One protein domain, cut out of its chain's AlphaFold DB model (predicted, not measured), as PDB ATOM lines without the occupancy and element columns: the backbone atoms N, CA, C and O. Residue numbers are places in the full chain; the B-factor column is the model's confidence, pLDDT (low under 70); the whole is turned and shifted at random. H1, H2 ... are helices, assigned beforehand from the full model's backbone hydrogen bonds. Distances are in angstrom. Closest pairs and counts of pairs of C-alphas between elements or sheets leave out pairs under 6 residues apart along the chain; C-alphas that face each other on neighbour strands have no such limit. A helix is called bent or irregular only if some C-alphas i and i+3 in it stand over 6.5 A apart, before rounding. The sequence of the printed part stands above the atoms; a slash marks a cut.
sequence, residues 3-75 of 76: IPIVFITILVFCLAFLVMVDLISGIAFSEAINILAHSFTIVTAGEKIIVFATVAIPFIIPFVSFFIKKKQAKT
ATOM      1  N   ILE A   3     -41.585 -14.368 -15.622       71.75
ATOM      2  CA  ILE A   3     -40.548 -14.884 -14.720       71.75
ATOM      3  C   ILE A   3     -40.065 -13.834 -13.697       71.75
ATOM      4  O   ILE A   3     -39.974 -14.189 -12.528       71.75
ATOM      5  N   PRO A   4     -39.834 -12.550 -14.059       74.56
ATOM      6  CA  PRO A   4     -39.404 -11.550 -13.075       74.56
ATOM      7  C   PRO A   4     -40.470 -11.286 -12.010       74.56
ATOM      8  O   PRO A   4     -40.152 -11.155 -10.835       74.56
ATOM      9  N   ILE A   5     -41.743 -11.261 -12.420       80.69
ATOM     10  CA  ILE A   5     -42.879 -11.041 -11.521       80.69
ATOM     11  C   ILE A   5     -43.006 -12.215 -10.549       80.69
ATOM     12  O   ILE A   5     -43.060 -11.994  -9.349       80.69
ATOM     13  N   VAL A   6     -42.965 -13.454 -11.054       79.19
ATOM     14  CA  VAL A   6     -43.004 -14.667 -10.219       79.19
ATOM     15  C   VAL A   6     -41.858 -14.675  -9.206       79.19
ATOM     16  O   VAL A   6     -42.076 -14.986  -8.039       79.19
ATOM     17  N   PHE A   7     -40.658 -14.280  -9.628       77.44
ATOM     18  CA  PHE A   7     -39.499 -14.208  -8.745       77.44
ATOM     19  C   PHE A   7     -39.684 -13.180  -7.619       77.44
ATOM     20  O   PHE A   7     -39.466 -13.503  -6.455       77.44
ATOM     21  N   ILE A   8     -40.145 -11.968  -7.949       80.19
ATOM     22  CA  ILE A   8     -40.430 -10.923  -6.953       80.19
ATOM     23  C   ILE A   8     -41.514 -11.394  -5.977       80.19
ATOM     24  O   ILE A   8     -41.359 -11.224  -4.771       80.19
ATOM     25  N   THR A   9     -42.585 -12.023  -6.467       82.69
ATOM     26  CA  THR A   9     -43.659 -12.536  -5.608       82.69
ATOM     27  C   THR A   9     -43.152 -13.600  -4.638       82.69
ATOM     28  O   THR A   9     -43.468 -13.528  -3.454       82.69
ATOM     29  N   ILE A  10     -42.331 -14.549  -5.102       86.19
ATOM     30  CA  ILE A  10     -41.725 -15.576  -4.239       86.19
ATOM     31  C   ILE A  10     -40.834 -14.928  -3.179       86.19
ATOM     32  O   ILE A  10     -40.928 -15.279  -2.006       86.19
ATOM     33  N   LEU A  11     -40.010 -13.954  -3.569       82.31
ATOM     34  CA  LEU A  11     -39.101 -13.271  -2.652       82.31
ATOM     35  C   LEU A  11     -39.863 -12.533  -1.542       82.31
ATOM     36  O   LEU A  11     -39.518 -12.671  -0.371       82.31
ATOM     37  N   VAL A  12     -40.935 -11.815  -1.888       85.50
ATOM     38  CA  VAL A  12     -41.804 -11.147  -0.904       85.50
ATOM     39  C   VAL A  12     -42.475 -12.163   0.024       85.50
ATOM     40  O   VAL A  12     -42.510 -11.949   1.234       85.50
ATOM     41  N   PHE A  13     -42.959 -13.288  -0.511       89.31
ATOM     42  CA  PHE A  13     -43.552 -14.357   0.297       89.31
ATOM     43  C   PHE A  13     -42.554 -14.968   1.283       89.31
ATOM     44  O   PHE A  13     -42.899 -15.174   2.444       89.31
ATOM     45  N   CYS A  14     -41.316 -15.222   0.857       86.94
ATOM     46  CA  CYS A  14     -40.268 -15.740   1.735       86.94
ATOM     47  C   CYS A  14     -39.921 -14.757   2.860       86.94
ATOM     48  O   CYS A  14     -39.761 -15.180   4.002       86.94
ATOM     49  N   LEU A  15     -39.846 -13.454   2.565       85.81
ATOM     50  CA  LEU A  15     -39.593 -12.435   3.587       85.81
ATOM     51  C   LEU A  15     -40.735 -12.351   4.602       85.81
ATOM     52  O   LEU A  15     -40.489 -12.337   5.805       85.81
ATOM     53  N   ALA A  16     -41.983 -12.347   4.129       86.94
ATOM     54  CA  ALA A  16     -43.151 -12.350   5.004       86.94
ATOM     55  C   ALA A  16     -43.218 -13.620   5.869       86.94
ATOM     56  O   ALA A  16     -43.570 -13.548   7.045       86.94
ATOM     57  N   PHE A  17     -42.842 -14.770   5.302       90.06
ATOM     58  CA  PHE A  17     -42.782 -16.036   6.023       90.06
ATOM     59  C   PHE A  17     -41.749 -16.007   7.156       90.06
ATOM     60  O   PHE A  17     -42.071 -16.420   8.263       90.06
ATOM     61  N   LEU A  18     -40.546 -15.473   6.914       87.12
ATOM     62  CA  LEU A  18     -39.519 -15.328   7.952       87.12
ATOM     63  C   LEU A  18     -40.023 -14.487   9.132       87.12
ATOM     64  O   LEU A  18     -39.944 -14.926  10.274       87.12
ATOM     65  N   VAL A  19     -40.651 -13.342   8.851       88.25
ATOM     66  CA  VAL A  19     -41.231 -12.485   9.899       88.25
ATOM     67  C   VAL A  19     -42.356 -13.199  10.655       88.25
ATOM     68  O   VAL A  19     -42.461 -13.064  11.873       88.25
ATOM     69  N   MET A  20     -43.195 -13.986   9.969       89.50
ATOM     70  CA  MET A  20     -44.223 -14.798  10.631       89.50
ATOM     71  C   MET A  20     -43.633 -15.861  11.562       89.50
ATOM     72  O   MET A  20     -44.183 -16.079  12.637       89.50
ATOM     73  N   VAL A  21     -42.537 -16.517  11.179       91.06
ATOM     74  CA  VAL A  21     -41.870 -17.516  12.030       91.06
ATOM     75  C   VAL A  21     -41.339 -16.872  13.311       91.06
ATOM     76  O   VAL A  21     -41.535 -17.426  14.395       91.06
ATOM     77  N   ASP A  22     -40.749 -15.682  13.209       87.88
ATOM     78  CA  ASP A  22     -40.263 -14.932  14.369       87.88
ATOM     79  C   ASP A  22     -41.418 -14.539  15.307       87.88
ATOM     80  O   ASP A  22     -41.342 -14.749  16.519       87.88
ATOM     81  N   LEU A  23     -42.537 -14.071  14.746       89.44
ATOM     82  CA  LEU A  23     -43.758 -13.763  15.499       89.44
ATOM     83  C   LEU A  23     -44.334 -14.991  16.221       89.44
ATOM     84  O   LEU A  23     -44.703 -14.899  17.390       89.44
ATOM     85  N   ILE A  24     -44.404 -16.145  15.546       92.56
ATOM     86  CA  ILE A  24     -44.880 -17.410  16.139       92.56
ATOM     87  C   ILE A  24     -43.959 -17.858  17.278       92.56
ATOM     88  O   ILE A  24     -44.425 -18.403  18.275       92.56
ATOM     89  N   SER A  25     -42.661 -17.587  17.152       89.62
ATOM     90  CA  SER A  25     -41.657 -17.885  18.178       89.62
ATOM     91  C   SER A  25     -41.730 -16.934  19.383       89.62
ATOM     92  O   SER A  25     -40.988 -17.110  20.346       89.62
ATOM     93  N   GLY A  26     -42.634 -15.948  19.354       91.00
ATOM     94  CA  GLY A  26     -42.857 -14.986  20.431       91.00
ATOM     95  C   GLY A  26     -42.018 -13.712  20.324       91.00
ATOM     96  O   GLY A  26     -42.009 -12.920  21.266       91.00
ATOM     97  N   ILE A  27     -41.324 -13.489  19.204       91.56
ATOM     98  CA  ILE A  27     -40.535 -12.276  18.971       91.56
ATOM     99  C   ILE A  27     -41.478 -11.129  18.593       91.56
ATOM    100  O   ILE A  27     -42.371 -11.272  17.753       91.56
ATOM    101  N   ALA A  28     -41.278  -9.962  19.207       91.06
ATOM    102  CA  ALA A  28     -42.047  -8.770  18.874       91.06
ATOM    103  C   ALA A  28     -41.799  -8.347  17.418       91.06
ATOM    104  O   ALA A  28     -40.669  -8.377  16.931       91.06
ATOM    105  N   PHE A  29     -42.841  -7.875  16.727       86.88
ATOM    106  CA  PHE A  29     -42.755  -7.500  15.310       86.88
ATOM    107  C   PHE A  29     -41.611  -6.519  15.003       86.88
ATOM    108  O   PHE A  29     -40.884  -6.698  14.030       86.88
ATOM    109  N   SER A  30     -41.417  -5.501  15.845       88.50
ATOM    110  CA  SER A  30     -40.335  -4.520  15.683       88.50
ATOM    111  C   SER A  30     -38.950  -5.160  15.728       88.50
ATOM    112  O   SER A  30     -38.043  -4.724  15.025       88.50
ATOM    113  N   GLU A  31     -38.795  -6.197  16.544       86.62
ATOM    114  CA  GLU A  31     -37.540  -6.910  16.724       86.62
ATOM    115  C   GLU A  31     -37.311  -7.915  15.594       86.62
ATOM    116  O   GLU A  31     -36.218  -7.938  15.042       86.62
ATOM    117  N   ALA A  32     -38.351  -8.616  15.134       87.12
ATOM    118  CA  ALA A  32     -38.294  -9.470  13.943       87.12
ATOM    119  C   ALA A  32     -37.885  -8.685  12.681       87.12
ATOM    120  O   ALA A  32     -37.015  -9.107  11.921       87.12
ATOM    121  N   ILE A  33     -38.452  -7.490  12.474       86.94
ATOM    122  CA  ILE A  33     -38.056  -6.609  11.365       86.94
ATOM    123  C   ILE A  33     -36.606  -6.141  11.516       86.94
ATOM    124  O   ILE A  33     -35.874  -6.088  10.525       86.94
ATOM    125  N   ASN A  34     -36.175  -5.817  12.738       87.25
ATOM    126  CA  ASN A  34     -34.801  -5.397  12.989       87.25
ATOM    127  C   ASN A  34     -33.814  -6.548  12.747       87.25
ATOM    128  O   ASN A  34     -32.819  -6.346  12.061       87.25
ATOM    129  N   ILE A  35     -34.122  -7.761  13.215       85.50
ATOM    130  CA  ILE A  35     -33.357  -8.985  12.939       85.50
ATOM    131  C   ILE A  35     -33.246  -9.189  11.432       85.50
ATOM    132  O   ILE A  35     -32.138  -9.323  10.925       85.50
ATOM    133  N   LEU A  36     -34.359  -9.110  10.699       83.38
ATOM    134  CA  LEU A  36     -34.361  -9.272   9.250       83.38
ATOM    135  C   LEU A  36     -33.470  -8.229   8.553       83.38
ATOM    136  O   LEU A  36     -32.645  -8.582   7.709       83.38
ATOM    137  N   ALA A  37     -33.581  -6.952   8.923       81.75
ATOM    138  CA  ALA A  37     -32.742  -5.880   8.381       81.75
ATOM    139  C   ALA A  37     -31.252  -6.075   8.724       81.75
ATOM    140  O   ALA A  37     -30.370  -5.865   7.882       81.75
ATOM    141  N   HIS A  38     -30.961  -6.532   9.941       82.50
ATOM    142  CA  HIS A  38     -29.604  -6.803  10.394       82.50
ATOM    143  C   HIS A  38     -29.009  -8.038   9.708       82.50
ATOM    144  O   HIS A  38     -27.829  -8.023   9.357       82.50
ATOM    145  N   SER A  39     -29.814  -9.063   9.420       77.06
ATOM    146  CA  SER A  39     -29.412 -10.246   8.653       77.06
ATOM    147  C   SER A  39     -28.957  -9.883   7.245       77.06
ATOM    148  O   SER A  39     -27.970 -10.441   6.781       77.06
ATOM    149  N   PHE A  40     -29.583  -8.900   6.588       70.62
ATOM    150  CA  PHE A  40     -29.105  -8.382   5.297       70.62
ATOM    151  C   PHE A  40     -27.821  -7.549   5.406       70.62
ATOM    152  O   PHE A  40     -27.076  -7.416   4.431       70.62
ATOM    153  N   THR A  41     -27.549  -6.998   6.587       69.00
ATOM    154  CA  THR A  41     -26.382  -6.149   6.852       69.00
ATOM    155  C   THR A  41     -25.144  -6.973   7.214       69.00
ATOM    156  O   THR A  41     -24.042  -6.621   6.798       69.00
ATOM    157  N   ILE A  42     -25.321  -8.087   7.935       62.31
ATOM    158  CA  ILE A  42     -24.236  -8.969   8.406       62.31
ATOM    159  C   ILE A  42     -23.679  -9.862   7.285       62.31
ATOM    160  O   ILE A  42     -22.570 -10.372   7.417       62.31
ATOM    161  N   VAL A  43     -24.390  -9.999   6.158       65.75
ATOM    162  CA  VAL A  43     -23.914 -10.766   4.998       65.75
ATOM    163  C   VAL A  43     -22.551 -10.237   4.542       65.75
ATOM    164  O   VAL A  43     -22.432  -9.125   4.011       65.75
ATOM    165  N   THR A  44     -21.509 -11.044   4.731       69.31
ATOM    166  CA  THR A  44     -20.150 -10.726   4.294       69.31
ATOM    167  C   THR A  44     -20.106 -10.564   2.773       69.31
ATOM    168  O   THR A  44     -20.954 -11.080   2.043       69.31
ATOM    169  N   ALA A  45     -19.108  -9.844   2.247       67.88
ATOM    170  CA  ALA A  45     -18.984  -9.643   0.798       67.88
ATOM    171  C   ALA A  45     -18.987 -10.974   0.011       67.88
ATOM    172  O   ALA A  45     -19.548 -11.034  -1.081       67.88
ATOM    173  N   GLY A  46     -18.433 -12.045   0.593       66.31
ATOM    174  CA  GLY A  46     -18.469 -13.395   0.023       66.31
ATOM    175  C   GLY A  46     -19.873 -14.001  -0.012       66.31
ATOM    176  O   GLY A  46     -20.304 -14.495  -1.052       66.31
ATOM    177  N   GLU A  47     -20.632 -13.902   1.077       66.00
ATOM    178  CA  GLU A  47     -22.015 -14.390   1.120       66.00
ATOM    179  C   GLU A  47     -22.930 -13.595   0.176       66.00
ATOM    180  O   GLU A  47     -23.811 -14.179  -0.453       66.00
ATOM    181  N   LYS A  48     -22.674 -12.296  -0.036       69.69
ATOM    182  CA  LYS A  48     -23.401 -11.494  -1.037       69.69
ATOM    183  C   LYS A  48     -23.199 -12.034  -2.452       69.69
ATOM    184  O   LYS A  48     -24.160 -12.090  -3.217       69.69
ATOM    185  N   ILE A  49     -21.980 -12.457  -2.794       74.75
ATOM    186  CA  ILE A  49     -21.669 -13.052  -4.103       74.75
ATOM    187  C   ILE A  49     -22.378 -14.399  -4.259       74.75
ATOM    188  O   ILE A  49     -22.957 -14.652  -5.314       74.75
ATOM    189  N   ILE A  50     -22.379 -15.237  -3.218       76.88
ATOM    190  CA  ILE A  50     -23.065 -16.537  -3.237       76.88
ATOM    191  C   ILE A  50     -24.568 -16.334  -3.428       76.88
ATOM    192  O   ILE A  50     -25.143 -16.910  -4.345       76.88
ATOM    193  N   VAL A  51     -25.194 -15.456  -2.639       73.12
ATOM    194  CA  VAL A  51     -26.625 -15.141  -2.764       73.12
ATOM    195  C   VAL A  51     -26.943 -14.607  -4.160       73.12
ATOM    196  O   VAL A  51     -27.905 -15.057  -4.782       73.12
ATOM    197  N   PHE A  52     -26.121 -13.702  -4.698       73.38
ATOM    198  CA  PHE A  52     -26.321 -13.160  -6.042       73.38
ATOM    199  C   PHE A  52     -26.194 -14.237  -7.128       73.38
ATOM    200  O   PHE A  52     -27.027 -14.300  -8.032       73.38
ATOM    201  N   ALA A  53     -25.200 -15.123  -7.021       77.25
ATOM    202  CA  ALA A  53     -25.032 -16.249  -7.930       77.25
ATOM    203  C   ALA A  53     -26.236 -17.198  -7.863       77.25
ATOM    204  O   ALA A  53     -26.803 -17.530  -8.903       77.25
ATOM    205  N   THR A  54     -26.688 -17.570  -6.664       75.81
ATOM    206  CA  THR A  54     -27.840 -18.462  -6.469       75.81
ATOM    207  C   THR A  54     -29.133 -17.857  -7.016       75.81
ATOM    208  O   THR A  54     -29.905 -18.547  -7.679       75.81
ATOM    209  N   VAL A  55     -29.345 -16.556  -6.811       74.19
ATOM    210  CA  VAL A  55     -30.482 -15.812  -7.370       74.19
ATOM    211  C   VAL A  55     -30.408 -15.720  -8.898       74.19
ATOM    212  O   VAL A  55     -31.443 -15.760  -9.559       74.19
ATOM    213  N   ALA A  56     -29.211 -15.639  -9.481       72.88
ATOM    214  CA  ALA A  56     -29.025 -15.553 -10.927       72.88
ATOM    215  C   ALA A  56     -29.242 -16.892 -11.660       72.88
ATOM    216  O   ALA A  56     -29.689 -16.874 -12.807       72.88
ATOM    217  N   ILE A  57     -28.988 -18.045 -11.022       80.19
ATOM    218  CA  ILE A  57     -29.151 -19.397 -11.604       80.19
ATOM    219  C   ILE A  57     -30.483 -19.601 -12.356       80.19
ATOM    220  O   ILE A  57     -30.437 -19.992 -13.528       80.19
ATOM    221  N   PRO A  58     -31.668 -19.321 -11.774       72.75
ATOM    222  CA  PRO A  58     -32.943 -19.520 -12.470       72.75
ATOM    223  C   PRO A  58     -33.117 -18.624 -13.707       72.75
ATOM    224  O   PRO A  58     -33.926 -18.934 -14.582       72.75
ATOM    225  N   PHE A  59     -32.346 -17.538 -13.823       71.06
ATOM    226  CA  PHE A  59     -32.361 -16.655 -14.988       71.06
ATOM    227  C   PHE A  59     -31.403 -17.104 -16.099       71.06
ATOM    228  O   PHE A  59     -31.607 -16.715 -17.249       71.06
ATOM    229  N   ILE A  60     -30.419 -17.965 -15.817       75.31
ATOM    230  CA  ILE A  60     -29.446 -18.442 -16.818       75.31
ATOM    231  C   ILE A  60     -30.150 -19.215 -17.940       75.31
ATOM    232  O   ILE A  60     -29.945 -18.924 -19.116       75.31
ATOM    233  N   ILE A  61     -31.029 -20.159 -17.596       73.56
ATOM    234  CA  ILE A  61     -31.732 -21.020 -18.563       73.56
ATOM    235  C   ILE A  61     -32.578 -20.209 -19.566       73.56
ATOM    236  O   ILE A  61     -32.381 -20.366 -20.779       73.56
ATOM    237  N   PRO A  62     -33.496 -19.315 -19.136       72.06
ATOM    238  CA  PRO A  62     -34.270 -18.512 -20.077       72.06
ATOM    239  C   PRO A  62     -33.385 -17.553 -20.884       72.06
ATOM    240  O   PRO A  62     -33.652 -17.370 -22.074       72.06
ATOM    241  N   PHE A  63     -32.318 -17.003 -20.294       74.69
ATOM    242  CA  PHE A  63     -31.394 -16.093 -20.976       74.69
ATOM    243  C   PHE A  63     -30.609 -16.803 -22.088       74.69
ATOM    244  O   PHE A  63     -30.596 -16.334 -23.227       74.69
ATOM    245  N   VAL A  64     -30.052 -17.987 -21.816       77.19
ATOM    246  CA  VAL A  64     -29.379 -18.823 -22.825       77.19
ATOM    247  C   VAL A  64     -30.352 -19.213 -23.942       77.19
ATOM    248  O   VAL A  64     -30.029 -19.060 -25.122       77.19
ATOM    249  N   SER A  65     -31.583 -19.617 -23.601       74.12
ATOM    250  CA  SER A  65     -32.601 -19.963 -24.605       74.12
ATOM    251  C   SER A  65     -32.971 -18.778 -25.511       74.12
ATOM    252  O   SER A  65     -33.187 -18.952 -26.712       74.12
ATOM    253  N   PHE A  66     -33.002 -17.561 -24.958       75.88
ATOM    254  CA  PHE A  66     -33.308 -16.337 -25.693       75.88
ATOM    255  C   PHE A  66     -32.202 -15.998 -26.695       75.88
ATOM    256  O   PHE A  66     -32.497 -15.697 -27.853       75.88
ATOM    257  N   PHE A  67     -30.933 -16.107 -26.295       76.44
ATOM    258  CA  PHE A  67     -29.800 -15.864 -27.193       76.44
ATOM    259  C   PHE A  67     -29.716 -16.890 -28.325       76.44
ATOM    260  O   PHE A  67     -29.481 -16.503 -29.472       76.44
ATOM    261  N   ILE A  68     -29.974 -18.171 -28.044       76.75
ATOM    262  CA  ILE A  68     -29.994 -19.223 -29.072       76.75
ATOM    263  C   ILE A  68     -31.104 -18.953 -30.099       76.75
ATOM    264  O   ILE A  68     -30.834 -18.937 -31.301       76.75
ATOM    265  N   LYS A  69     -32.329 -18.645 -29.645       70.88
ATOM    266  CA  LYS A  69     -33.454 -18.308 -30.537       70.88
ATOM    267  C   LYS A  69     -33.186 -17.054 -31.371       70.88
ATOM    268  O   LYS A  69     -33.494 -17.025 -32.560       70.88
ATOM    269  N   LYS A  70     -32.560 -16.032 -30.780       70.88
ATOM    270  CA  LYS A  70     -32.201 -14.786 -31.472       70.88
ATOM    271  C   LYS A  70     -31.113 -14.997 -32.532       70.88
ATOM    272  O   LYS A  70     -31.133 -14.325 -33.559       70.88
ATOM    273  N   LYS A  71     -30.187 -15.938 -32.308       64.19
ATOM    274  CA  LYS A  71     -29.150 -16.307 -33.283       64.19
ATOM    275  C   LYS A  71     -29.750 -17.064 -34.473       64.19
ATOM    276  O   LYS A  71     -29.443 -16.721 -35.605       64.19
ATOM    277  N   GLN A  72     -30.670 -18.001 -34.229       64.56
ATOM    278  CA  GLN A  72     -31.362 -18.749 -35.289       64.56
ATOM    279  C   GLN A  72     -32.273 -17.867 -36.161       64.56
ATOM    280  O   GLN A  72     -32.354 -18.081 -37.365       64.56
ATOM    281  N   ALA A  73     -32.904 -16.842 -35.582       61.03
ATOM    282  CA  ALA A  73     -33.740 -15.895 -36.325       61.03
ATOM    283  C   ALA A  73     -32.951 -14.934 -37.237       61.03
ATOM    284  O   ALA A  73     -33.548 -14.322 -38.110       61.03
ATOM    285  N   LYS A  74     -31.633 -14.786 -37.039       58.94
ATOM    286  CA  LYS A  74     -30.750 -13.967 -37.892       58.94
ATOM    287  C   LYS A  74     -30.104 -14.748 -39.044       58.94
ATOM    288  O   LYS A  74     -29.440 -14.139 -39.872       58.94
ATOM    289  N   THR A  75     -30.223 -16.076 -39.046       54.16
ATOM    290  CA  THR A  75     -29.630 -16.962 -40.066       54.16
ATOM    291  C   THR A  75     -30.655 -17.415 -41.118       54.16
ATOM    292  O   THR A  75     -30.271 -18.035 -42.103       54.16
TER     293      THR A  75
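This is residues 3 to 75 of the 76 residues of an uncharacterized protein of Paenibacillus prosopidis (UniProt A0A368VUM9). Three helices make an open triangular frame with one long arm: the bent helix H3 folds back through H3a toward the first residues of H1, and its second arm, H3b, runs on away from the frame, where residues 63 to 75 stick out. H1 and H2 meet at a corner, and H2 and H3a make the other two sides of the triangle. The printed part has 73 residues with three named helices, in the order H1, H2, H3, and no named strand; its class is all helix. The whole is extended, with a radius of gyration of the C-alphas of 18.0 A and spans of 61 by 26 by 13 A.

Look first at H3, residues 45 to 72, assigned as one helix by its hydrogen bonds but bent: C-alphas 55 and 58 are 6.8 A apart. Find C-alpha 45 at (-18.984, -9.643, 0.798); from there H3a runs to residue 55, 15.4 A. H3b runs from residue 58 to C-alpha 72 at (-31.362, -18.749, -35.289), 22.9 A. H2 is residues 29 to 42, 19.8 A. H1 begins at C-alpha 3, (-40.548, -14.884, -14.720), and runs to residue 24, 31.3 A.

At the bend, H3a and H3b stand at a steep tilt of 58 degrees. H3b is near H1, with 6 pairs of C-alphas within 10 A. H3a is apart from H1 and from H2. H2 touches H1 at residues 19 to 23 of H1 alone; their closest C-alphas, of Asp 22 and Ala 32, are 5.8 A apart, and the two run opposite ways at a steep tilt of 57 degrees. Every O i to N i+4 pair is within hydrogen-bond range in H1, H2 and H3a; in H3b, 10 of 11 are.

The two C-alphas farthest apart, of Gly 26 and Thr 75, are 62.0 A apart. The printed part has no cut, and both links, H1 to H2 and H2 to H3, are tight. The mean pLDDT of the printed part is 78.2; look for values under 70 at residues 41 to 48 and 71 to 75.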